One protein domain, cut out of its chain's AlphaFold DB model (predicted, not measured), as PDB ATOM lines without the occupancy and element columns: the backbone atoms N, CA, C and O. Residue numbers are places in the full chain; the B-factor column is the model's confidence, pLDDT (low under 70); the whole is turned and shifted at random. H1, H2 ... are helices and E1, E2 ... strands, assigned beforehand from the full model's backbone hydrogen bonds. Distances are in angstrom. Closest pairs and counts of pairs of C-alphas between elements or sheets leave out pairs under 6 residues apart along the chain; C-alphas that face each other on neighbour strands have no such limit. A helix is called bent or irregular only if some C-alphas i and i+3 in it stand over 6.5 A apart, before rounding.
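Overview. This is residues 125 to 286 of the 608 residues of an uncharacterized protein of Rhizobium sp. CCGE 510 (UniProt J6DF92). A rounded cluster of mostly crossed helices has H6 in its middle, with H2 and the first part of H1 on opposite sides of it and H3 on a third. H7 crosses the first end of H3, H5 packs on the last part of H3 with H4 packed on H5 beyond it, and residues 152 to 157 stick out. The printed part has 162 residues, with seven named helices followed by one named strand, mostly helix. It is compact, with a radius of gyration of the C-alphas of 15.2 A and spans of 45 by 40 by 31 A.

Arrangement. H1, residues 130 to 150, is irregular, C-alphas 141 and 144 being 9.6 A apart. With residues 132 to 135 alone it touches H6, residues 247 to 258; closest C-alphas Asn 135 and His 251, 7.3 A. H2, residues 163 to 173, touches H6 at a shallow tilt of 20 degrees; closest C-alphas Val 165 and Gly 256, 6.5 A. H3, residues 193 to 210, touches H6 at a shallow tilt of 29 degrees; closest C-alphas Thr 200 and Leu 248, 6.5 A. H3 also touches H7, residues 263 to 278, and H5, residues 236 to 244; closest C-alphas Leu 193 and Gly 270, 5.0 A, and Val 206 and Pro 236, 6.2 A. H4, residues 214 to 223, touches H5; closest C-alphas Met 217 and Ala 240, 6.0 A. Every O i to N i+4 pair is within hydrogen-bond range in H2 to H7, and 11 of 17 in H1.

Along the chain. H1 begins at C-alpha 130 (2.928, -31.830, -1.399); H3 is 26.1 A long. E1, residues 282 to 285, pairs with no named strand and ends at (16.644, -42.436, 4.279).

Size, cuts and confidence. The printed part has no cut. Links H1 to H2, H2 to H3 and H4 to H5 are long. Residues 144 to 158 have pLDDT under 70.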
ATOM      1  N   ALA A 125      11.323 -36.132  -2.787       89.25
ATOM      2  CA  ALA A 125      11.684 -35.039  -1.885       89.25
ATOM      3  C   ALA A 125      10.546 -34.005  -1.820       89.25
ATOM      4  O   ALA A 125      10.624 -32.917  -2.385       89.25
ATOM      5  N   LEU A 126       9.437 -34.402  -1.196       92.44
ATOM      6  CA  LEU A 126       8.231 -33.583  -1.094       92.44
ATOM      7  C   LEU A 126       8.466 -32.360  -0.200       92.44
ATOM      8  O   LEU A 126       9.098 -32.465   0.852       92.44
ATOM      9  N   ASP A 127       7.879 -31.231  -0.582       89.19
ATOM     10  CA  ASP A 127       7.732 -30.059   0.281       89.19
ATOM     11  C   ASP A 127       6.471 -30.180   1.163       89.19
ATOM     12  O   ASP A 127       5.687 -31.132   1.053       89.19
ATOM     13  N   ARG A 128       6.238 -29.208   2.051       89.38
ATOM     14  CA  ARG A 128       5.084 -29.249   2.963       89.38
ATOM     15  C   ARG A 128       3.735 -29.274   2.238       89.38
ATOM     16  O   ARG A 128       2.808 -29.920   2.720       89.38
ATOM     17  N   GLU A 129       3.601 -28.549   1.132       89.06
ATOM     18  CA  GLU A 129       2.349 -28.481   0.367       89.06
ATOM     19  C   GLU A 129       2.021 -29.843  -0.258       89.06
ATOM     20  O   GLU A 129       0.875 -30.297  -0.228       89.06
ATOM     21  N   HIS A 130       3.051 -30.547  -0.722       93.69
ATOM     22  CA  HIS A 130       2.928 -31.830  -1.399       93.69
ATOM     23  C   HIS A 130       2.999 -33.044  -0.468       93.69
ATOM     24  O   HIS A 130       2.762 -34.163  -0.924       93.69
ATOM     25  N   ALA A 131       3.213 -32.861   0.841       92.56
ATOM     26  CA  ALA A 131       3.089 -33.936   1.834       92.56
ATOM     27  C   ALA A 131       1.732 -34.667   1.722       92.56
ATOM     28  O   ALA A 131       1.645 -35.889   1.846       92.56
ATOM     29  N   PHE A 132       0.668 -33.924   1.396       92.62
ATOM     30  CA  PHE A 132      -0.687 -34.447   1.226       92.62
ATOM     31  C   PHE A 132      -1.044 -34.807  -0.222       92.62
ATOM     32  O   PHE A 132      -2.207 -35.106  -0.472       92.62
ATOM     33  N   ALA A 133      -0.096 -34.848  -1.169       94.06
ATOM     34  CA  ALA A 133      -0.373 -35.111  -2.589       94.06
ATOM     35  C   ALA A 133      -1.242 -36.364  -2.824       94.06
ATOM     36  O   ALA A 133      -2.181 -36.328  -3.618       94.06
ATOM     37  N   PHE A 134      -1.004 -37.443  -2.070       93.62
ATOM     38  CA  PHE A 134      -1.831 -38.654  -2.111       93.62
ATOM     39  C   PHE A 134      -3.296 -38.396  -1.712       93.62
ATOM     40  O   PHE A 134      -4.223 -38.848  -2.387       93.62
ATOM     41  N   ASN A 135      -3.521 -37.625  -0.645       89.00
ATOM     42  CA  ASN A 135      -4.856 -37.235  -0.187       89.00
ATOM     43  C   ASN A 135      -5.509 -36.188  -1.111       89.00
ATOM     44  O   ASN A 135      -6.723 -36.230  -1.312       89.00
ATOM     45  N   SER A 136      -4.731 -35.274  -1.691       90.94
ATOM     46  CA  SER A 136      -5.210 -34.286  -2.664       90.94
ATOM     47  C   SER A 136      -5.707 -34.971  -3.934       90.94
ATOM     48  O   SER A 136      -6.831 -34.734  -4.365       90.94
ATOM     49  N   LEU A 137      -4.938 -35.924  -4.469       90.62
ATOM     50  CA  LEU A 137      -5.343 -36.706  -5.637       90.62
ATOM     51  C   LEU A 137      -6.602 -37.543  -5.359       90.62
ATOM     52  O   LEU A 137      -7.511 -37.620  -6.187       90.62
ATOM     53  N   ARG A 138      -6.689 -38.133  -4.160       86.31
ATOM     54  CA  ARG A 138      -7.910 -38.792  -3.679       86.31
ATOM     55  C   ARG A 138      -9.115 -37.850  -3.714       86.31
ATOM     56  O   ARG A 138     -10.188 -38.255  -4.163       86.31
ATOM     57  N   TRP A 139      -8.954 -36.620  -3.228       83.50
ATOM     58  CA  TRP A 139     -10.015 -35.611  -3.224       83.50
ATOM     59  C   TRP A 139     -10.456 -35.233  -4.640       83.50
ATOM     60  O   TRP A 139     -11.654 -35.142  -4.894       83.50
ATOM     61  N   GLU A 140      -9.519 -35.070  -5.572       85.25
ATOM     62  CA  GLU A 140      -9.829 -34.742  -6.967       85.25
ATOM     63  C   GLU A 140     -10.672 -35.814  -7.665       85.25
ATOM     64  O   GLU A 140     -11.559 -35.485  -8.449       85.25
ATOM     65  N   ILE A 141     -10.402 -37.093  -7.391       78.00
ATOM     66  CA  ILE A 141     -11.087 -38.213  -8.053       78.00
ATOM     67  C   ILE A 141     -12.467 -38.473  -7.432       78.00
ATOM     68  O   ILE A 141     -13.423 -38.749  -8.154       78.00
ATOM     69  N   GLY A 142     -12.577 -38.406  -6.102       70.38
ATOM     70  CA  GLY A 142     -13.799 -38.772  -5.375       70.38
ATOM     71  C   GLY A 142     -14.714 -37.603  -4.977       70.38
ATOM     72  O   GLY A 142     -15.869 -37.823  -4.608       70.38
ATOM     73  N   GLY A 143     -14.226 -36.361  -5.018       70.38
ATOM     74  CA  GLY A 143     -14.937 -35.183  -4.516       70.38
ATOM     75  C   GLY A 143     -15.149 -35.176  -2.992       70.38
ATOM     76  O   GLY A 143     -14.643 -36.026  -2.252       70.38
ATOM     77  N   SER A 144     -15.934 -34.209  -2.495       58.28
ATOM     78  CA  SER A 144     -16.171 -34.036  -1.050       58.28
ATOM     79  C   SER A 144     -16.938 -35.183  -0.399       58.28
ATOM     80  O   SER A 144     -16.750 -35.469   0.787       58.28
ATOM     81  N   ASP A 145     -17.801 -35.841  -1.168       55.38
ATOM     82  CA  ASP A 145     -18.674 -36.898  -0.669       55.38
ATOM     83  C   ASP A 145     -17.910 -38.204  -0.432       55.38
ATOM     84  O   ASP A 145     -18.222 -38.920   0.518       55.38
ATOM     85  N   TYR A 146     -16.833 -38.448  -1.186       58.59
ATOM     86  CA  TYR A 146     -15.924 -39.576  -0.978       58.59
ATOM     87  C   TYR A 146     -15.109 -39.463   0.319       58.59
ATOM     88  O   TYR A 146     -14.845 -40.469   0.969       58.59
ATOM     89  N   LEU A 147     -14.750 -38.249   0.765       56.59
ATOM     90  CA  LEU A 147     -14.148 -38.069   2.095       56.59
ATOM     91  C   LEU A 147     -15.172 -38.161   3.228       56.59
ATOM     92  O   LEU A 147     -14.805 -38.550   4.332       56.59
ATOM     93  N   ARG A 148     -16.441 -37.805   2.999       55.03
ATOM     94  CA  ARG A 148     -17.494 -37.897   4.027       55.03
ATOM     95  C   ARG A 148     -18.030 -39.313   4.212       55.03
ATOM     96  O   ARG A 148     -18.394 -39.656   5.330       55.03
ATOM     97  N   SER A 149     -18.082 -40.123   3.156       53.38
ATOM     98  CA  SER A 149     -18.467 -41.537   3.247       53.38
ATOM     99  C   SER A 149     -17.374 -42.397   3.893       53.38
ATOM    100  O   SER A 149     -17.689 -43.391   4.544       53.38
ATOM    101  N   GLU A 150     -16.108 -41.987   3.759       52.38
ATOM    102  CA  GLU A 150     -14.932 -42.676   4.306       52.38
ATOM    103  C   GLU A 150     -14.377 -42.085   5.605       52.38
ATOM    104  O   GLU A 150     -13.562 -42.745   6.245       52.38
ATOM    105  N   ARG A 151     -14.768 -40.869   6.013       49.72
ATOM    106  CA  ARG A 151     -14.641 -40.429   7.408       49.72
ATOM    107  C   ARG A 151     -15.789 -41.100   8.139       49.72
ATOM    108  O   ARG A 151     -16.909 -40.588   8.064       49.72
ATOM    109  N   PRO A 152     -15.574 -42.227   8.834       43.94
ATOM    110  CA  PRO A 152     -16.615 -42.685   9.710       43.94
ATOM    111  C   PRO A 152     -16.780 -41.551  10.719       43.94
ATOM    112  O   PRO A 152     -15.808 -41.070  11.309       43.94
ATOM    113  N   ASP A 153     -18.018 -41.117  10.918       44.94
ATOM    114  CA  ASP A 153     -18.427 -40.668  12.240       44.94
ATOM    115  C   ASP A 153     -17.718 -41.591  13.243       44.94
ATOM    116  O   ASP A 153     -17.729 -42.800  13.012       44.94
ATOM    117  N   ILE A 154     -17.022 -41.069  14.257       49.56
ATOM    118  CA  ILE A 154     -16.069 -41.816  15.120       49.56
ATOM    119  C   ILE A 154     -16.670 -43.143  15.673       49.56
ATOM    120  O   ILE A 154     -15.955 -44.025  16.140       49.56
ATOM    121  N   SER A 155     -17.992 -43.306  15.558       43.53
ATOM    122  CA  SER A 155     -18.824 -44.473  15.845       43.53
ATOM    123  C   SER A 155     -18.998 -45.567  14.754       43.53
ATOM    124  O   SER A 155     -19.443 -46.658  15.110       43.53
ATOM    125  N   ARG A 156     -18.703 -45.365  13.456       46.41
ATOM    126  CA  ARG A 156     -18.876 -46.392  12.393       46.41
ATOM    127  C   ARG A 156     -17.553 -47.085  12.058       46.41
ATOM    128  O   ARG A 156     -16.508 -46.454  12.051       46.41
ATOM    129  N   SER A 157     -17.615 -48.403  11.836       54.38
ATOM    130  CA  SER A 157     -16.481 -49.344  11.863       54.38
ATOM    131  C   SER A 157     -15.136 -48.758  11.416       54.38
ATOM    132  O   SER A 157     -14.891 -48.488  10.245       54.38
ATOM    133  N   ALA A 158     -14.254 -48.643  12.401       64.25
ATOM    134  CA  ALA A 158     -12.847 -48.287  12.324       64.25
ATOM    135  C   ALA A 158     -12.006 -49.094  11.316       64.25
ATOM    136  O   ALA A 158     -10.903 -48.647  10.980       64.25
ATOM    137  N   ALA A 159     -12.494 -50.270  10.919       80.12
ATOM    138  CA  ALA A 159     -11.745 -51.301  10.224       80.12
ATOM    139  C   ALA A 159     -11.861 -51.180   8.700       80.12
ATOM    140  O   ALA A 159     -12.951 -51.071   8.136       80.12
ATOM    141  N   VAL A 160     -10.713 -51.261   8.042       87.75
ATOM    142  CA  VAL A 160     -10.552 -51.529   6.619       87.75
ATOM    143  C   VAL A 160     -10.856 -53.010   6.335       87.75
ATOM    144  O   VAL A 160     -11.262 -53.333   5.233       87.75
ATOM    145  N   GLY A 161     -10.767 -53.936   7.285       91.31
ATOM    146  CA  GLY A 161     -11.020 -55.362   7.027       91.31
ATOM    147  C   GLY A 161      -9.821 -56.086   6.410       91.31
ATOM    148  O   GLY A 161      -9.975 -57.168   5.844       91.31
ATOM    149  N   ILE A 162      -8.632 -55.487   6.516       94.44
ATOM    150  CA  ILE A 162      -7.345 -56.131   6.247       94.44
ATOM    151  C   ILE A 162      -6.644 -56.240   7.610       94.44
ATOM    152  O   ILE A 162      -6.383 -55.196   8.208       94.44
ATOM    153  N   PRO A 163      -6.366 -57.454   8.128       96.56
ATOM    154  CA  PRO A 163      -6.019 -57.644   9.540       96.56
ATOM    155  C   PRO A 163      -4.840 -56.808  10.052       96.56
ATOM    156  O   PRO A 163      -4.948 -56.204  11.115       96.56
ATOM    157  N   ASP A 164      -3.739 -56.739   9.300       97.00
ATOM    158  CA  ASP A 164      -2.534 -55.997   9.698       97.00
ATOM    159  C   ASP A 164      -2.708 -54.471   9.578       97.00
ATOM    160  O   ASP A 164      -2.194 -53.716  10.402       97.00
ATOM    161  N   VAL A 165      -3.497 -54.000   8.606       96.50
ATOM    162  CA  VAL A 165      -3.910 -52.590   8.502       96.50
ATOM    163  C   VAL A 165      -4.808 -52.207   9.677       96.50
ATOM    164  O   VAL A 165      -4.622 -51.151  10.279       96.50
ATOM    165  N   ASP A 166      -5.769 -53.056  10.032       95.44
ATOM    166  CA  ASP A 166      -6.688 -52.805  11.145       95.44
ATOM    167  C   ASP A 166      -5.962 -52.788  12.492       95.44
ATOM    168  O   ASP A 166      -6.238 -51.920  13.326       95.44
ATOM    169  N   GLU A 167      -5.000 -53.694  12.683       96.12
ATOM    170  CA  GLU A 167      -4.099 -53.695  13.838       96.12
ATOM    171  C   GLU A 167      -3.305 -52.388  13.918       96.12
ATOM    172  O   GLU A 167      -3.271 -51.744  14.970       96.12
ATOM    173  N   TRP A 168      -2.725 -51.949  12.796       95.69
ATOM    174  CA  TRP A 168      -1.983 -50.694  12.731       95.69
ATOM    175  C   TRP A 168      -2.857 -49.487  13.077       95.69
ATOM    176  O   TRP A 168      -2.469 -48.663  13.903       95.69
ATOM    177  N   LEU A 169      -4.066 -49.397  12.515       94.19
ATOM    178  CA  LEU A 169      -5.001 -48.299  12.780       94.19
ATOM    179  C   LEU A 169      -5.476 -48.290  14.240       94.19
ATOM    180  O   LEU A 169      -5.659 -47.220  14.826       94.19
ATOM    181  N   ALA A 170      -5.674 -49.464  14.844       92.88
ATOM    182  CA  ALA A 170      -5.998 -49.580  16.263       92.88
ATOM    183  C   ALA A 170      -4.830 -49.115  17.148       92.88
ATOM    184  O   ALA A 170      -5.045 -48.359  18.098       92.88
ATOM    185  N   ALA A 171      -3.597 -49.509  16.816       92.19
ATOM    186  CA  ALA A 171      -2.400 -49.082  17.533       92.19
ATOM    187  C   ALA A 171      -2.162 -47.569  17.412       92.19
ATOM    188  O   ALA A 171      -1.925 -46.913  18.428       92.19
ATOM    189  N   TYR A 172      -2.316 -47.007  16.210       91.75
ATOM    190  CA  TYR A 172      -2.191 -45.573  15.949       91.75
ATOM    191  C   TYR A 172      -3.137 -44.755  16.833       91.75
ATOM    192  O   TYR A 172      -2.716 -43.817  17.507       91.75
ATOM    193  N   ARG A 173      -4.410 -45.159  16.923       89.31
ATOM    194  CA  ARG A 173      -5.407 -44.493  17.783       89.31
ATOM    195  C   ARG A 173      -5.151 -44.666  19.275       89.31
ATOM    196  O   ARG A 173      -5.595 -43.840  20.064       89.31
ATOM    197  N   ALA A 174      -4.431 -45.716  19.657       89.12
ATOM    198  CA  ALA A 174      -3.912 -45.893  21.008       89.12
ATOM    199  C   ALA A 174      -2.603 -45.108  21.253       89.12
ATOM    200  O   ALA A 174      -1.943 -45.337  22.267       89.12
ATOM    201  N   GLY A 175      -2.208 -44.218  20.334       87.62
ATOM    202  CA  GLY A 175      -1.018 -43.373  20.436       87.62
ATOM    203  C   GLY A 175       0.295 -44.079  20.087       87.62
ATOM    204  O   GLY A 175       1.359 -43.609  20.486       87.62
ATOM    205  N   LYS A 176       0.250 -45.222  19.385       87.88
ATOM    206  CA  LYS A 176       1.431 -46.036  19.057       87.88
ATOM    207  C   LYS A 176       1.702 -46.082  17.555       87.88
ATOM    208  O   LYS A 176       0.832 -46.439  16.770       87.88
ATOM    209  N   TYR A 177       2.955 -45.848  17.174       89.38
ATOM    210  CA  TYR A 177       3.416 -45.948  15.789       89.38
ATOM    211  C   TYR A 177       4.048 -47.318  15.501       89.38
ATOM    212  O   TYR A 177       5.210 -47.568  15.837       89.38
ATOM    213  N   LEU A 178       3.294 -48.216  14.861       91.00
ATOM    214  CA  LEU A 178       3.813 -49.503  14.383       91.00
ATOM    215  C   LEU A 178       4.563 -49.347  13.040       91.00
ATOM    216  O   LEU A 178       4.378 -48.341  12.347       91.00
ATOM    217  N   PRO A 179       5.451 -50.293  12.656       90.94
ATOM    218  CA  PRO A 179       5.947 -50.390  11.278       90.94
ATOM    219  C   PRO A 179       4.801 -50.403  10.258       90.94
ATOM    220  O   PRO A 179       3.686 -50.773  10.612       90.94
ATOM    221  N   LEU A 180       5.071 -50.001   9.012       94.75
ATOM    222  CA  LEU A 180       4.065 -50.071   7.950       94.75
ATOM    223  C   LEU A 180       3.532 -51.520   7.838       94.75
ATOM    224  O   LEU A 180       4.353 -52.437   7.885       94.75
ATOM    225  N   PRO A 181       2.209 -51.742   7.700       97.06
ATOM    226  CA  PRO A 181       1.654 -53.083   7.524       97.06
ATOM    227  C   PRO A 181       2.263 -53.809   6.320       97.06
ATOM    228  O   PRO A 181       2.431 -53.209   5.256       97.06
ATOM    229  N   ASP A 182       2.526 -55.109   6.455       95.19
ATOM    230  CA  ASP A 182       3.119 -55.928   5.392       95.19
ATOM    231  C   ASP A 182       2.243 -55.961   4.133       95.19
ATOM    232  O   ASP A 182       2.748 -56.052   3.012       95.19
ATOM    233  N   SER A 183       0.917 -55.908   4.274       96.00
ATOM    234  CA  SER A 183      -0.020 -55.800   3.150       96.00
ATOM    235  C   SER A 183       0.165 -54.514   2.337       96.00
ATOM    236  O   SER A 183      -0.152 -54.499   1.147       96.00
ATOM    237  N   LEU A 184       0.727 -53.467   2.947       96.75
ATOM    238  CA  LEU A 184       1.001 -52.169   2.333       96.75
ATOM    239  C   LEU A 184       2.463 -51.994   1.899       96.75
ATOM    240  O   LEU A 184       2.808 -50.921   1.413       96.75
ATOM    241  N   ALA A 185       3.308 -53.020   2.044       94.50
ATOM    242  CA  ALA A 185       4.721 -52.953   1.672       94.50
ATOM    243  C   ALA A 185       4.910 -52.457   0.219       94.50
ATOM    244  O   ALA A 185       4.160 -52.907  -0.660       94.50
ATOM    245  N   PRO A 186       5.887 -51.566  -0.059       94.44
ATOM    246  CA  PRO A 186       6.086 -50.983  -1.389       94.44
ATOM    247  C   PRO A 186       6.194 -52.021  -2.510       94.44
ATOM    248  O   PRO A 186       5.624 -51.834  -3.580       94.44
ATOM    249  N   GLU A 187       6.841 -53.158  -2.253       93.44
ATOM    250  CA  GLU A 187       7.062 -54.239  -3.226       93.44
ATOM    251  C   GLU A 187       5.762 -54.946  -3.641       93.44
ATOM    252  O   GLU A 187       5.737 -55.694  -4.618       93.44
ATOM    253  N   ARG A 188       4.679 -54.736  -2.887       92.81
ATOM    254  CA  ARG A 188       3.348 -55.298  -3.149       92.81
ATOM    255  C   ARG A 188       2.401 -54.294  -3.808       92.81
ATOM    256  O   ARG A 188       1.270 -54.663  -4.127       92.81
ATOM    257  N   GLN A 189       2.837 -53.050  -4.005       93.56
ATOM    258  CA  GLN A 189       2.031 -51.996  -4.610       93.56
ATOM    259  C   GLN A 189       2.333 -51.838  -6.109       93.56
ATOM    260  O   GLN A 189       3.455 -52.089  -6.551       93.56
ATOM    261  N   PRO A 190       1.348 -51.423  -6.927       91.88
ATOM    262  CA  PRO A 190       1.619 -50.993  -8.295       91.88
ATOM    263  C   PRO A 190       2.387 -49.662  -8.313       91.88
ATOM    264  O   PRO A 190       2.369 -48.914  -7.334       91.88
ATOM    265  N   LEU A 191       2.992 -49.347  -9.465       90.00
ATOM    266  CA  LEU A 191       3.726 -48.097  -9.696       90.00
ATOM    267  C   LEU A 191       2.928 -46.867  -9.227       90.00
ATOM    268  O   LEU A 191       1.745 -46.726  -9.549       90.00
ATOM    269  N   GLY A 192       3.594 -45.997  -8.470       90.31
ATOM    270  CA  GLY A 192       3.053 -44.786  -7.859       90.31
ATOM    271  C   GLY A 192       2.471 -45.026  -6.467       90.31
ATOM    272  O   GLY A 192       2.726 -44.242  -5.553       90.31
ATOM    273  N   LEU A 193       1.748 -46.134  -6.255       95.44
ATOM    274  CA  LEU A 193       1.301 -46.525  -4.909       95.44
ATOM    275  C   LEU A 193       2.455 -47.075  -4.059       95.44
ATOM    276  O   LEU A 193       2.412 -46.956  -2.834       95.44
ATOM    277  N   ASP A 194       3.494 -47.625  -4.688       95.56
ATOM    278  CA  ASP A 194       4.740 -47.995  -4.016       95.56
ATOM    279  C   ASP A 194       5.425 -46.768  -3.405       95.56
ATOM    280  O   ASP A 194       5.795 -46.796  -2.233       95.56
ATOM    281  N   ASP A 195       5.499 -45.652  -4.133       96.00
ATOM    282  CA  ASP A 195       6.031 -44.404  -3.586       96.00
ATOM    283  C   ASP A 195       5.146 -43.830  -2.473       96.00
ATOM    284  O   ASP A 195       5.674 -43.336  -1.482       96.00
ATOM    285  N   ALA A 196       3.815 -43.957  -2.542       96.38
ATOM    286  CA  ALA A 196       2.944 -43.573  -1.423       96.38
ATOM    287  C   ALA A 196       3.223 -44.398  -0.152       96.38
ATOM    288  O   ALA A 196       3.252 -43.854   0.962       96.38
ATOM    289  N   ALA A 197       3.472 -45.701  -0.308       96.38
ATOM    290  CA  ALA A 197       3.902 -46.562   0.788       96.38
ATOM    291  C   ALA A 197       5.276 -46.131   1.329       96.38
ATOM    292  O   ALA A 197       5.427 -45.971   2.541       96.38
ATOM    293  N   ARG A 198       6.251 -45.839   0.456       95.56
ATOM    294  CA  ARG A 198       7.578 -45.352   0.872       95.56
ATOM    295  C   ARG A 198       7.516 -43.988   1.566       95.56
ATOM    296  O   ARG A 198       8.185 -43.813   2.579       95.56
ATOM    297  N   VAL A 199       6.686 -43.048   1.103       96.44
ATOM    298  CA  VAL A 199       6.441 -41.749   1.767       96.44
ATOM    299  C   VAL A 199       5.915 -41.976   3.187       96.44
ATOM    300  O   VAL A 199       6.394 -41.361   4.139       96.44
ATOM    301  N   THR A 200       4.988 -42.922   3.349       95.56
ATOM    302  CA  THR A 200       4.458 -43.318   4.664       95.56
ATOM    303  C   THR A 200       5.553 -43.935   5.546       95.56
ATOM    304  O   THR A 200       5.653 -43.602   6.728       95.56
ATOM    305  N   MET A 201       6.423 -44.785   4.986       94.19
ATOM    306  CA  MET A 201       7.581 -45.343   5.699       94.19
ATOM    307  C   MET A 201       8.587 -44.268   6.115       94.19
ATOM    308  O   MET A 201       9.078 -44.321   7.239       94.19
ATOM    309  N   ALA A 202       8.879 -43.296   5.249       93.12
ATOM    310  CA  ALA A 202       9.793 -42.194   5.538       93.12
ATOM    311  C   ALA A 202       9.259 -41.307   6.673       93.12
ATOM    312  O   ALA A 202       9.986 -41.018   7.620       93.12
ATOM    313  N   ALA A 203       7.971 -40.956   6.650       93.25
ATOM    314  CA  ALA A 203       7.341 -40.230   7.750       93.25
ATOM    315  C   ALA A 203       7.382 -41.039   9.063       93.25
ATOM    316  O   ALA A 203       7.803 -40.518  10.093       93.25
ATOM    317  N   LEU A 204       7.052 -42.338   9.031       91.19
ATOM    318  CA  LEU A 204       7.189 -43.225  10.197       91.19
ATOM    319  C   LEU A 204       8.630 -43.317  10.712       91.19
ATOM    320  O   LEU A 204       8.845 -43.394  11.921       91.19
ATOM    321  N   HIS A 205       9.609 -43.326   9.812       87.88
ATOM    322  CA  HIS A 205      11.025 -43.332  10.153       87.88
ATOM    323  C   HIS A 205      11.415 -42.055  10.905       87.88
ATOM    324  O   HIS A 205      11.980 -42.158  11.992       87.88
ATOM    325  N   VAL A 206      11.027 -40.878  10.402       86.31
ATOM    326  CA  VAL A 206      11.268 -39.583  11.063       86.31
ATOM    327  C   VAL A 206      10.634 -39.539  12.458       86.31
ATOM    328  O   VAL A 206      11.286 -39.145  13.424       86.31
ATOM    329  N   ILE A 207       9.391 -40.013  12.598       85.88
ATOM    330  CA  ILE A 207       8.718 -40.092  13.905       85.88
ATOM    331  C   ILE A 207       9.495 -40.997  14.862       85.88
ATOM    332  O   ILE A 207       9.791 -40.599  15.987       85.88
ATOM    333  N   LYS A 208       9.864 -42.204  14.423       82.12
ATOM    334  CA  LYS A 208      10.605 -43.153  15.264       82.12
ATOM    335  C   LYS A 208      11.974 -42.623  15.673       82.12
ATOM    336  O   LYS A 208      12.385 -42.868  16.802       82.12
ATOM    337  N   GLN A 209      12.654 -41.894  14.791       75.44
ATOM    338  CA  GLN A 209      13.933 -41.262  15.103       75.44
ATOM    339  C   GLN A 209      13.805 -40.182  16.172       75.44
ATOM    340  O   GLN A 209      14.681 -40.096  17.022       75.44
ATOM    341  N   SER A 210      12.703 -39.426  16.188       74.50
ATOM    342  CA  SER A 210      12.476 -38.416  17.230       74.50
ATOM    343  C   SER A 210      12.324 -39.012  18.635       74.50
ATOM    344  O   SER A 210      12.484 -38.312  19.630       74.50
ATOM    345  N   GLY A 211      11.967 -40.300  18.732       71.81
ATOM    346  CA  GLY A 211      11.680 -40.971  20.002       71.81
ATOM    347  C   GLY A 211      10.443 -40.437  20.733       71.81
ATOM    348  O   GLY A 211      10.187 -40.863  21.856       71.81
ATOM    349  N   LEU A 212       9.680 -39.529  20.116       75.69
ATOM    350  CA  LEU A 212       8.509 -38.894  20.712       75.69
ATOM    351  C   LEU A 212       7.249 -39.734  20.498       75.69
ATOM    352  O   LEU A 212       7.009 -40.288  19.422       75.69
ATOM    353  N   SER A 213       6.391 -39.765  21.512       79.44
ATOM    354  CA  SER A 213       4.998 -40.171  21.357       79.44
ATOM    355  C   SER A 213       4.203 -39.135  20.553       79.44
ATOM    356  O   SER A 213       4.607 -37.982  20.389       79.44
ATOM    357  N   GLN A 214       3.021 -39.530  20.070       79.00
ATOM    358  CA  GLN A 214       2.118 -38.623  19.353       79.00
ATOM    359  C   GLN A 214       1.736 -37.393  20.199       79.00
ATOM    360  O   GLN A 214       1.614 -36.285  19.675       79.00
ATOM    361  N   GLU A 215       1.538 -37.577  21.506       81.56
ATOM    362  CA  GLU A 215       1.183 -36.491  22.420       81.56
ATOM    363  C   GLU A 215       2.357 -35.530  22.626       81.56
ATOM    364  O   GLU A 215       2.188 -34.327  22.421       81.56
ATOM    365  N   GLU A 216       3.556 -36.054  22.896       81.75
ATOM    366  CA  GLU A 216       4.779 -35.253  23.050       81.75
ATOM    367  C   GLU A 216       5.105 -34.470  21.776       81.75
ATOM    368  O   GLU A 216       5.435 -33.286  21.834       81.75
ATOM    369  N   MET A 217       4.940 -35.086  20.605       81.19
ATOM    370  CA  MET A 217       5.126 -34.417  19.320       81.19
ATOM    371  C   MET A 217       4.137 -33.257  19.139       81.19
ATOM    372  O   MET A 217       4.529 -32.161  18.736       81.19
ATOM    373  N   ARG A 218       2.859 -33.454  19.495       79.75
ATOM    374  CA  ARG A 218       1.828 -32.400  19.460       79.75
ATOM    375  C   ARG A 218       2.085 -31.296  20.481       79.75
ATOM    376  O   ARG A 218       1.749 -30.143  20.217       79.75
ATOM    377  N   GLU A 219       2.601 -31.626  21.660       83.44
ATOM    378  CA  GLU A 219       2.971 -30.649  22.688       83.44
ATOM    379  C   GLU A 219       4.161 -29.801  22.255       83.44
ATOM    380  O   GLU A 219       4.074 -28.574  22.292       83.44
ATOM    381  N   GLN A 220       5.229 -30.430  21.764       77.75
ATOM    382  CA  GLN A 220       6.394 -29.716  21.248       77.75
ATOM    383  C   GLN A 220       6.015 -28.840  20.058       77.75
ATOM    384  O   GLN A 220       6.368 -27.666  20.006       77.75
ATOM    385  N   HIS A 221       5.213 -29.358  19.134       81.06
ATOM    386  CA  HIS A 221       4.746 -28.580  17.997       81.06
ATOM    387  C   HIS A 221       3.883 -27.368  18.411       81.06
ATOM    388  O   HIS A 221       4.064 -26.265  17.887       81.06
ATOM    389  N   ARG A 222       3.012 -27.522  19.422       83.38
ATOM    390  CA  ARG A 222       2.271 -26.404  20.040       83.38
ATOM    391  C   ARG A 222       3.200 -25.382  20.693       83.38
ATOM    392  O   ARG A 222       3.021 -24.184  20.483       83.38
ATOM    393  N   ALA A 223       4.201 -25.841  21.446       81.38
ATOM    394  CA  ALA A 223       5.199 -24.980  22.080       81.38
ATOM    395  C   ALA A 223       5.997 -24.155  21.054       81.38
ATOM    396  O   ALA A 223       6.454 -23.057  21.358       81.38
ATOM    397  N   ARG A 224       6.095 -24.650  19.815       74.00
ATOM    398  CA  ARG A 224       6.748 -23.991  18.677       74.00
ATOM    399  C   ARG A 224       5.816 -23.105  17.850       74.00
ATOM    400  O   ARG A 224       6.172 -22.731  16.737       74.00
ATOM    401  N   HIS A 225       4.621 -22.787  18.347       81.50
ATOM    402  CA  HIS A 225       3.623 -21.999  17.617       81.50
ATOM    403  C   HIS A 225       3.307 -22.558  16.221       81.50
ATOM    404  O   HIS A 225       3.091 -21.791  15.285       81.50
ATOM    405  N   TYR A 226       3.274 -23.889  16.085       79.75
ATOM    406  CA  TYR A 226       2.941 -24.566  14.829       79.75
ATOM    407  C   TYR A 226       3.915 -24.264  13.670       79.75
ATOM    408  O   TYR A 226       3.550 -24.282  12.493       79.75
ATOM    409  N   GLN A 227       5.173 -23.940  13.989       78.06
ATOM    410  CA  GLN A 227       6.208 -23.725  12.980       78.06
ATOM    411  C   GLN A 227       6.640 -25.052  12.338       78.06
ATOM    412  O   GLN A 227       7.122 -25.957  13.020       78.06
ATOM    413  N   SER A 228       6.524 -25.116  11.012       83.25
ATOM    414  CA  SER A 228       6.969 -26.210  10.135       83.25
ATOM    415  C   SER A 228       7.990 -25.698   9.114       83.25
ATOM    416  O   SER A 228       8.099 -24.488   8.901       83.25
ATOM    417  N   ASP A 229       8.731 -26.609   8.480       79.56
ATOM    418  CA  ASP A 229       9.596 -26.274   7.350       79.56
ATOM    419  C   ASP A 229       8.789 -26.390   6.054       79.56
ATOM    420  O   ASP A 229       8.298 -27.465   5.706       79.56
ATOM    421  N   ALA A 230       8.611 -25.273   5.351       79.69
ATOM    422  CA  ALA A 230       7.836 -25.254   4.116       79.69
ATOM    423  C   ALA A 230       8.507 -26.046   2.984       79.69
ATOM    424  O   ALA A 230       7.798 -26.522   2.103       79.69
ATOM    425  N   SER A 231       9.835 -26.199   3.019       77.81
ATOM    426  CA  SER A 231      10.623 -26.832   1.958       77.81
ATOM    427  C   SER A 231      10.753 -28.351   2.090       77.81
ATOM    428  O   SER A 231      11.140 -29.001   1.128       77.81
ATOM    429  N   ASP A 232      10.401 -28.934   3.241       82.50
ATOM    430  CA  ASP A 232      10.653 -30.352   3.520       82.50
ATOM    431  C   ASP A 232       9.476 -31.004   4.270       82.50
ATOM    432  O   ASP A 232       9.256 -30.755   5.459       82.50
ATOM    433  N   ALA A 233       8.739 -31.886   3.580       91.19
ATOM    434  CA  ALA A 233       7.649 -32.698   4.131       91.19
ATOM    435  C   ALA A 233       8.105 -33.634   5.257       91.19
ATOM    436  O   ALA A 233       7.323 -33.965   6.150       91.19
ATOM    437  N   PHE A 234       9.361 -34.076   5.202       90.12
ATOM    438  CA  PHE A 234       9.953 -35.034   6.130       90.12
ATOM    439  C   PHE A 234      10.793 -34.354   7.211       90.12
ATOM    440  O   PHE A 234      11.431 -35.032   8.016       90.12
ATOM    441  N   HIS A 235      10.790 -33.022   7.273       84.50
ATOM    442  CA  HIS A 235      11.326 -32.318   8.427       84.50
ATOM    443  C   HIS A 235      10.522 -32.735   9.674       84.50
ATOM    444  O   HIS A 235       9.289 -32.712   9.610       84.50
ATOM    445  N   PRO A 236      11.147 -33.054  10.828       82.75
ATOM    446  CA  PRO A 236      10.434 -33.530  12.021       82.75
ATOM    447  C   PRO A 236       9.207 -32.688  12.404       82.75
ATOM    448  O   PRO A 236       8.137 -33.223  12.676       82.75
ATOM    449  N   TRP A 237       9.325 -31.360  12.347       84.25
ATOM    450  CA  TRP A 237       8.209 -30.446  12.633       84.25
ATOM    451  C   TRP A 237       7.150 -30.359  11.538       84.25
ATOM    452  O   TRP A 237       5.992 -30.100  11.843       84.25
ATOM    453  N   THR A 238       7.516 -30.591  10.279       88.81
ATOM    454  CA  THR A 238       6.536 -30.698   9.196       88.81
ATOM    455  C   THR A 238       5.738 -31.986   9.337       88.81
ATOM    456  O   THR A 238       4.515 -31.941   9.278       88.81
ATOM    457  N   VAL A 239       6.399 -33.103   9.661       90.56
ATOM    458  CA  VAL A 239       5.724 -34.361  10.009       90.56
ATOM    459  C   VAL A 239       4.813 -34.168  11.226       90.56
ATOM    460  O   VAL A 239       3.650 -34.556  11.181       90.56
ATOM    461  N   ALA A 240       5.291 -33.497  12.280       87.94
ATOM    462  CA  ALA A 240       4.491 -33.186  13.467       87.94
ATOM    463  C   ALA A 240       3.243 -32.347  13.154       87.94
ATOM    464  O   ALA A 240       2.165 -32.644  13.669       87.94
ATOM    465  N   GLN A 241       3.374 -31.324  12.300       88.75
ATOM    466  CA  GLN A 241       2.247 -30.534  11.803       88.75
ATOM    467  C   GLN A 241       1.260 -31.419  11.041       88.75
ATOM    468  O   GLN A 241       0.076 -31.422  11.371       88.75
ATOM    469  N   SER A 242       1.731 -32.198  10.069       90.88
ATOM    470  CA  SER A 242       0.885 -33.088   9.267       90.88
ATOM    471  C   SER A 242       0.154 -34.128  10.130       90.88
ATOM    472  O   SER A 242      -1.013 -34.437   9.894       90.88
ATOM    473  N   GLU A 243       0.782 -34.616  11.201       89.06
ATOM    474  CA  GLU A 243       0.169 -35.544  12.160       89.06
ATOM    475  C   GLU A 243      -0.905 -34.907  13.060       89.06
ATOM    476  O   GLU A 243      -1.723 -35.623  13.654       89.06
ATOM    477  N   THR A 244      -0.976 -33.572  13.151       84.56
ATOM    478  CA  THR A 244      -2.149 -32.915  13.759       84.56
ATOM    479  C   THR A 244      -3.418 -33.133  12.929       84.56
ATOM    480  O   THR A 244      -4.503 -33.218  13.503       84.56
ATOM    481  N   ASP A 245      -3.262 -33.352  11.620       85.69
ATOM    482  CA  ASP A 245      -4.326 -33.632  10.653       85.69
ATOM    483  C   ASP A 245      -4.436 -35.129  10.292       85.69
ATOM    484  O   ASP A 245      -5.067 -35.490   9.298       85.69
ATOM    485  N   TYR A 246      -3.863 -36.017  11.118       88.31
ATOM    486  CA  TYR A 246      -3.930 -37.479  10.961       88.31
ATOM    487  C   TYR A 246      -3.354 -37.990   9.629       88.31
ATOM    488  O   TYR A 246      -3.881 -38.936   9.033       88.31
ATOM    489  N   TRP A 247      -2.276 -37.362   9.149       91.25
ATOM    490  CA  TRP A 247      -1.663 -37.659   7.854       91.25
ATOM    491  C   TRP A 247      -1.376 -39.152   7.636       91.25
ATOM    492  O   TRP A 247      -1.881 -39.732   6.667       91.25
ATOM    493  N   LEU A 248      -0.654 -39.795   8.560       93.38
ATOM    494  CA  LEU A 248      -0.318 -41.218   8.479       93.38
ATOM    495  C   LEU A 248      -1.551 -42.124   8.560       93.38
ATOM    496  O   LEU A 248      -1.645 -43.082   7.793       93.38
ATOM    497  N   GLU A 249      -2.518 -41.829   9.440       92.44
ATOM    498  CA  GLU A 249      -3.767 -42.605   9.508       92.44
ATOM    499  C   GLU A 249      -4.520 -42.543   8.178       92.44
ATOM    500  O   GLU A 249      -4.979 -43.576   7.685       92.44
ATOM    501  N   SER A 250      -4.625 -41.351   7.581       90.69
ATOM    502  CA  SER A 250      -5.283 -41.164   6.286       90.69
ATOM    503  C   SER A 250      -4.581 -41.959   5.187       90.69
ATOM    504  O   SER A 250      -5.248 -42.656   4.420       90.69
ATOM    505  N   HIS A 251      -3.246 -41.907   5.137       93.69
ATOM    506  CA  HIS A 251      -2.449 -42.637   4.150       93.69
ATOM    507  C   HIS A 251      -2.600 -44.154   4.293       93.69
ATOM    508  O   HIS A 251      -2.977 -44.819   3.328       93.69
ATOM    509  N   VAL A 252      -2.374 -44.703   5.491       95.00
ATOM    510  CA  VAL A 252      -2.461 -46.150   5.746       95.00
ATOM    511  C   VAL A 252      -3.869 -46.673   5.474       95.00
ATOM    512  O   VAL A 252      -4.038 -47.679   4.784       95.00
ATOM    513  N   ARG A 253      -4.897 -45.966   5.959       92.88
ATOM    514  CA  ARG A 253      -6.296 -46.338   5.714       92.88
ATOM    515  C   ARG A 253      -6.608 -46.355   4.227       92.88
ATOM    516  O   ARG A 253      -7.222 -47.308   3.751       92.88
ATOM    517  N   TYR A 254      -6.211 -45.311   3.502       91.31
ATOM    518  CA  TYR A 254      -6.570 -45.194   2.099       91.31
ATOM    519  C   TYR A 254      -5.809 -46.183   1.214       91.31
ATOM    520  O   TYR A 254      -6.427 -46.811   0.358       91.31
ATOM    521  N   LEU A 255      -4.522 -46.423   1.481       93.81
ATOM    522  CA  LEU A 255      -3.777 -47.517   0.850       93.81
ATOM    523  C   LEU A 255      -4.464 -48.871   1.094       93.81
ATOM    524  O   LEU A 255      -4.669 -49.637   0.155       93.81
ATOM    525  N   GLY A 256      -4.908 -49.135   2.327       93.56
ATOM    526  CA  GLY A 256      -5.669 -50.342   2.654       93.56
ATOM    527  C   GLY A 256      -7.016 -50.443   1.929       93.56
ATOM    528  O   GLY A 256      -7.399 -51.525   1.489       93.56
ATOM    529  N   ASN A 257      -7.737 -49.333   1.755       90.25
ATOM    530  CA  ASN A 257      -8.983 -49.320   0.984       90.25
ATOM    531  C   ASN A 257      -8.738 -49.551  -0.510       90.25
ATOM    532  O   ASN A 257      -9.449 -50.354  -1.112       90.25
ATOM    533  N   LEU A 258      -7.687 -48.952  -1.082       91.31
ATOM    534  CA  LEU A 258      -7.302 -49.176  -2.474       91.31
ATOM    535  C   LEU A 258      -7.029 -50.655  -2.765       91.31
ATOM    536  O   LEU A 258      -7.366 -51.114  -3.850       91.31
ATOM    537  N   LEU A 259      -6.501 -51.439  -1.818       91.31
ATOM    538  CA  LEU A 259      -6.287 -52.882  -2.015       91.31
ATOM    539  C   LEU A 259      -7.564 -53.675  -2.336       91.31
ATOM    540  O   LEU A 259      -7.465 -54.749  -2.933       91.31
ATOM    541  N   LYS A 260      -8.742 -53.160  -1.970       89.06
ATOM    542  CA  LYS A 260     -10.044 -53.769  -2.287       89.06
ATOM    543  C   LYS A 260     -10.577 -53.352  -3.652       89.06
ATOM    544  O   LYS A 260     -11.494 -53.995  -4.158       89.06
ATOM    545  N   GLU A 261     -10.033 -52.280  -4.217       89.44
ATOM    546  CA  GLU A 261     -10.481 -51.755  -5.494       89.44
ATOM    547  C   GLU A 261     -10.000 -52.635  -6.658       89.44
ATOM    548  O   GLU A 261      -8.942 -53.293  -6.584       89.44
ATOM    549  N   PRO A 262     -10.746 -52.631  -7.778       92.75
ATOM    550  CA  PRO A 262     -10.319 -53.262  -9.016       92.75
ATOM    551  C   PRO A 262      -8.889 -52.856  -9.421       92.75
ATOM    552  O   PRO A 262      -8.440 -51.727  -9.205       92.75
ATOM    553  N   ALA A 263      -8.128 -53.803  -9.977       92.81
ATOM    554  CA  ALA A 263      -6.705 -53.609 -10.273       92.81
ATOM    555  C   ALA A 263      -6.443 -52.480 -11.289       92.81
ATOM    556  O   ALA A 263      -5.434 -51.784 -11.199       92.81
ATOM    557  N   ASP A 264      -7.358 -52.286 -12.235       91.69
ATOM    558  CA  ASP A 264      -7.367 -51.196 -13.210       91.69
ATOM    559  C   ASP A 264      -7.530 -49.827 -12.541       91.69
ATOM    560  O   ASP A 264      -6.763 -48.914 -12.846       91.69
ATOM    561  N   GLN A 265      -8.440 -49.700 -11.572       88.88
ATOM    562  CA  GLN A 265      -8.623 -48.455 -10.819       88.88
ATOM    563  C   GLN A 265      -7.399 -48.124  -9.967       88.88
ATOM    564  O   GLN A 265      -6.907 -46.994 -10.001       88.88
ATOM    565  N   ARG A 266      -6.840 -49.121  -9.267       92.25
ATOM    566  CA  ARG A 266      -5.579 -48.959  -8.526       92.25
ATOM    567  C   ARG A 266      -4.441 -48.495  -9.424       92.25
ATOM    568  O   ARG A 266      -3.702 -47.588  -9.056       92.25
ATOM    569  N   LYS A 267      -4.295 -49.111 -10.601       92.88
ATOM    570  CA  LYS A 267      -3.242 -48.763 -11.559       92.88
ATOM    571  C   LYS A 267      -3.430 -47.353 -12.119       92.88
ATOM    572  O   LYS A 267      -2.451 -46.626 -12.234       92.88
ATOM    573  N   ALA A 268      -4.662 -46.959 -12.439       91.25
ATOM    574  CA  ALA A 268      -4.969 -45.613 -12.917       91.25
ATOM    575  C   ALA A 268      -4.676 -44.549 -11.847       91.25
ATOM    576  O   ALA A 268      -4.063 -43.526 -12.148       91.25
ATOM    577  N   PHE A 269      -5.050 -44.816 -10.593       93.12
ATOM    578  CA  PHE A 269      -4.714 -43.946  -9.469       93.12
ATOM    579  C   PHE A 269      -3.193 -43.842  -9.284       93.12
ATOM    580  O   PHE A 269      -2.654 -42.740  -9.203       93.12
ATOM    581  N   GLY A 270      -2.499 -44.985  -9.261       95.12
ATOM    582  CA  GLY A 270      -1.045 -45.050  -9.128       95.12
ATOM    583  C   GLY A 270      -0.317 -44.276 -10.226       95.12
ATOM    584  O   GLY A 270       0.581 -43.504  -9.920       95.12
ATOM    585  N   ALA A 271      -0.757 -44.382 -11.484       94.69
ATOM    586  CA  ALA A 271      -0.172 -43.635 -12.598       94.69
ATOM    587  C   ALA A 271      -0.267 -42.112 -12.404       94.69
ATOM    588  O   ALA A 271       0.738 -41.420 -12.539       94.69
ATOM    589  N   ARG A 272      -1.438 -41.595 -12.002       94.44
ATOM    590  CA  ARG A 272      -1.603 -40.160 -11.705       94.44
ATOM    591  C   ARG A 272      -0.729 -39.708 -10.537       94.44
ATOM    592  O   ARG A 272      -0.192 -38.608 -10.553       94.44
ATOM    593  N   LEU A 273      -0.577 -40.550  -9.514       95.06
ATOM    594  CA  LEU A 273       0.290 -40.224  -8.388       95.06
ATOM    595  C   LEU A 273       1.772 -40.244  -8.781       95.06
ATOM    596  O   LEU A 273       2.526 -39.374  -8.353       95.06
ATOM    597  N   ALA A 274       2.174 -41.197  -9.624       95.44
ATOM    598  CA  ALA A 274       3.522 -41.270 -10.172       95.44
ATOM    599  C   ALA A 274       3.851 -40.027 -11.008       95.44
ATOM    600  O   ALA A 274       4.951 -39.506 -10.876       95.44
ATOM    601  N   GLU A 275       2.908 -39.501 -11.797       93.62
ATOM    602  CA  GLU A 275       3.081 -38.220 -12.497       93.62
ATOM    603  C   GLU A 275       3.396 -37.090 -11.510       93.62
ATOM    604  O   GLU A 275       4.404 -36.407 -11.678       93.62
ATOM    605  N   VAL A 276       2.611 -36.948 -10.433       92.19
ATOM    606  CA  VAL A 276       2.859 -35.934  -9.392       92.19
ATOM    607  C   VAL A 276       4.239 -36.120  -8.756       92.19
ATOM    608  O   VAL A 276       5.025 -35.174  -8.706       92.19
ATOM    609  N   TYR A 277       4.569 -37.330  -8.303       94.19
ATOM    610  CA  TYR A 277       5.836 -37.606  -7.621       94.19
ATOM    611  C   TYR A 277       7.059 -37.516  -8.532       94.19
ATOM    612  O   TYR A 277       8.102 -37.060  -8.072       94.19
ATOM    613  N   SER A 278       6.931 -37.854  -9.818       91.38
ATOM    614  CA  SER A 278       8.022 -37.769 -10.802       91.38
ATOM    615  C   SER A 278       8.560 -36.355 -10.983       91.38
ATOM    616  O   SER A 278       9.683 -36.169 -11.439       91.38
ATOM    617  N   THR A 279       7.773 -35.349 -10.600       87.69
ATOM    618  CA  THR A 279       8.224 -33.967 -10.665       87.69
ATOM    619  C   THR A 279       9.266 -33.652  -9.587       87.69
ATOM    620  O   THR A 279       9.914 -32.617  -9.682       87.69
ATOM    621  N   PHE A 280       9.394 -34.447  -8.520       85.62
ATOM    622  CA  PHE A 280      10.309 -34.203  -7.398       85.62
ATOM    623  C   PHE A 280      11.593 -35.018  -7.526       85.62
ATOM    624  O   PHE A 280      11.573 -36.168  -7.965       85.62
ATOM    625  N   ASP A 281      12.695 -34.440  -7.051       84.56
ATOM    626  CA  ASP A 281      13.932 -35.185  -6.863       84.56
ATOM    627  C   ASP A 281      13.753 -36.314  -5.849       84.56
ATOM    628  O   ASP A 281      12.810 -36.351  -5.059       84.56
ATOM    629  N   ARG A 282      14.676 -37.272  -5.878       85.88
ATOM    630  CA  ARG A 282      14.664 -38.433  -4.987       85.88
ATOM    631  C   ARG A 282      15.421 -38.115  -3.703       85.88
ATOM    632  O   ARG A 282      16.548 -37.624  -3.745       85.88
ATOM    633  N   ARG A 283      14.824 -38.453  -2.564       83.44
ATOM    634  CA  ARG A 283      15.405 -38.380  -1.228       83.44
ATOM    635  C   ARG A 283      15.503 -39.756  -0.604       83.44
ATOM    636  O   ARG A 283      14.567 -40.548  -0.659       83.44
ATOM    637  N   ARG A 284      16.625 -40.001   0.066       83.88
ATOM    638  CA  ARG A 284      16.940 -41.304   0.634       83.88
ATOM    639  C   ARG A 284      17.094 -41.244   2.150       83.88
ATOM    640  O   ARG A 284      17.732 -40.343   2.684       83.88
ATOM    641  N   PHE A 285      16.524 -42.226   2.839       78.69
ATOM    642  CA  PHE A 285      16.644 -42.436   4.279       78.69
ATOM    643  C   PHE A 285      17.299 -43.785   4.533       78.69
ATOM    644  O   PHE A 285      17.064 -44.751   3.808       78.69
ATOM    645  N   SER A 286      18.106 -43.856   5.584       73.25
ATOM    646  CA  SER A 286      18.761 -45.089   6.002       73.25
ATOM    647  C   SER A 286      18.476 -45.365   7.471       73.25
ATOM    648  O   SER A 286      18.528 -44.469   8.316       73.25
TER     649      SER A 286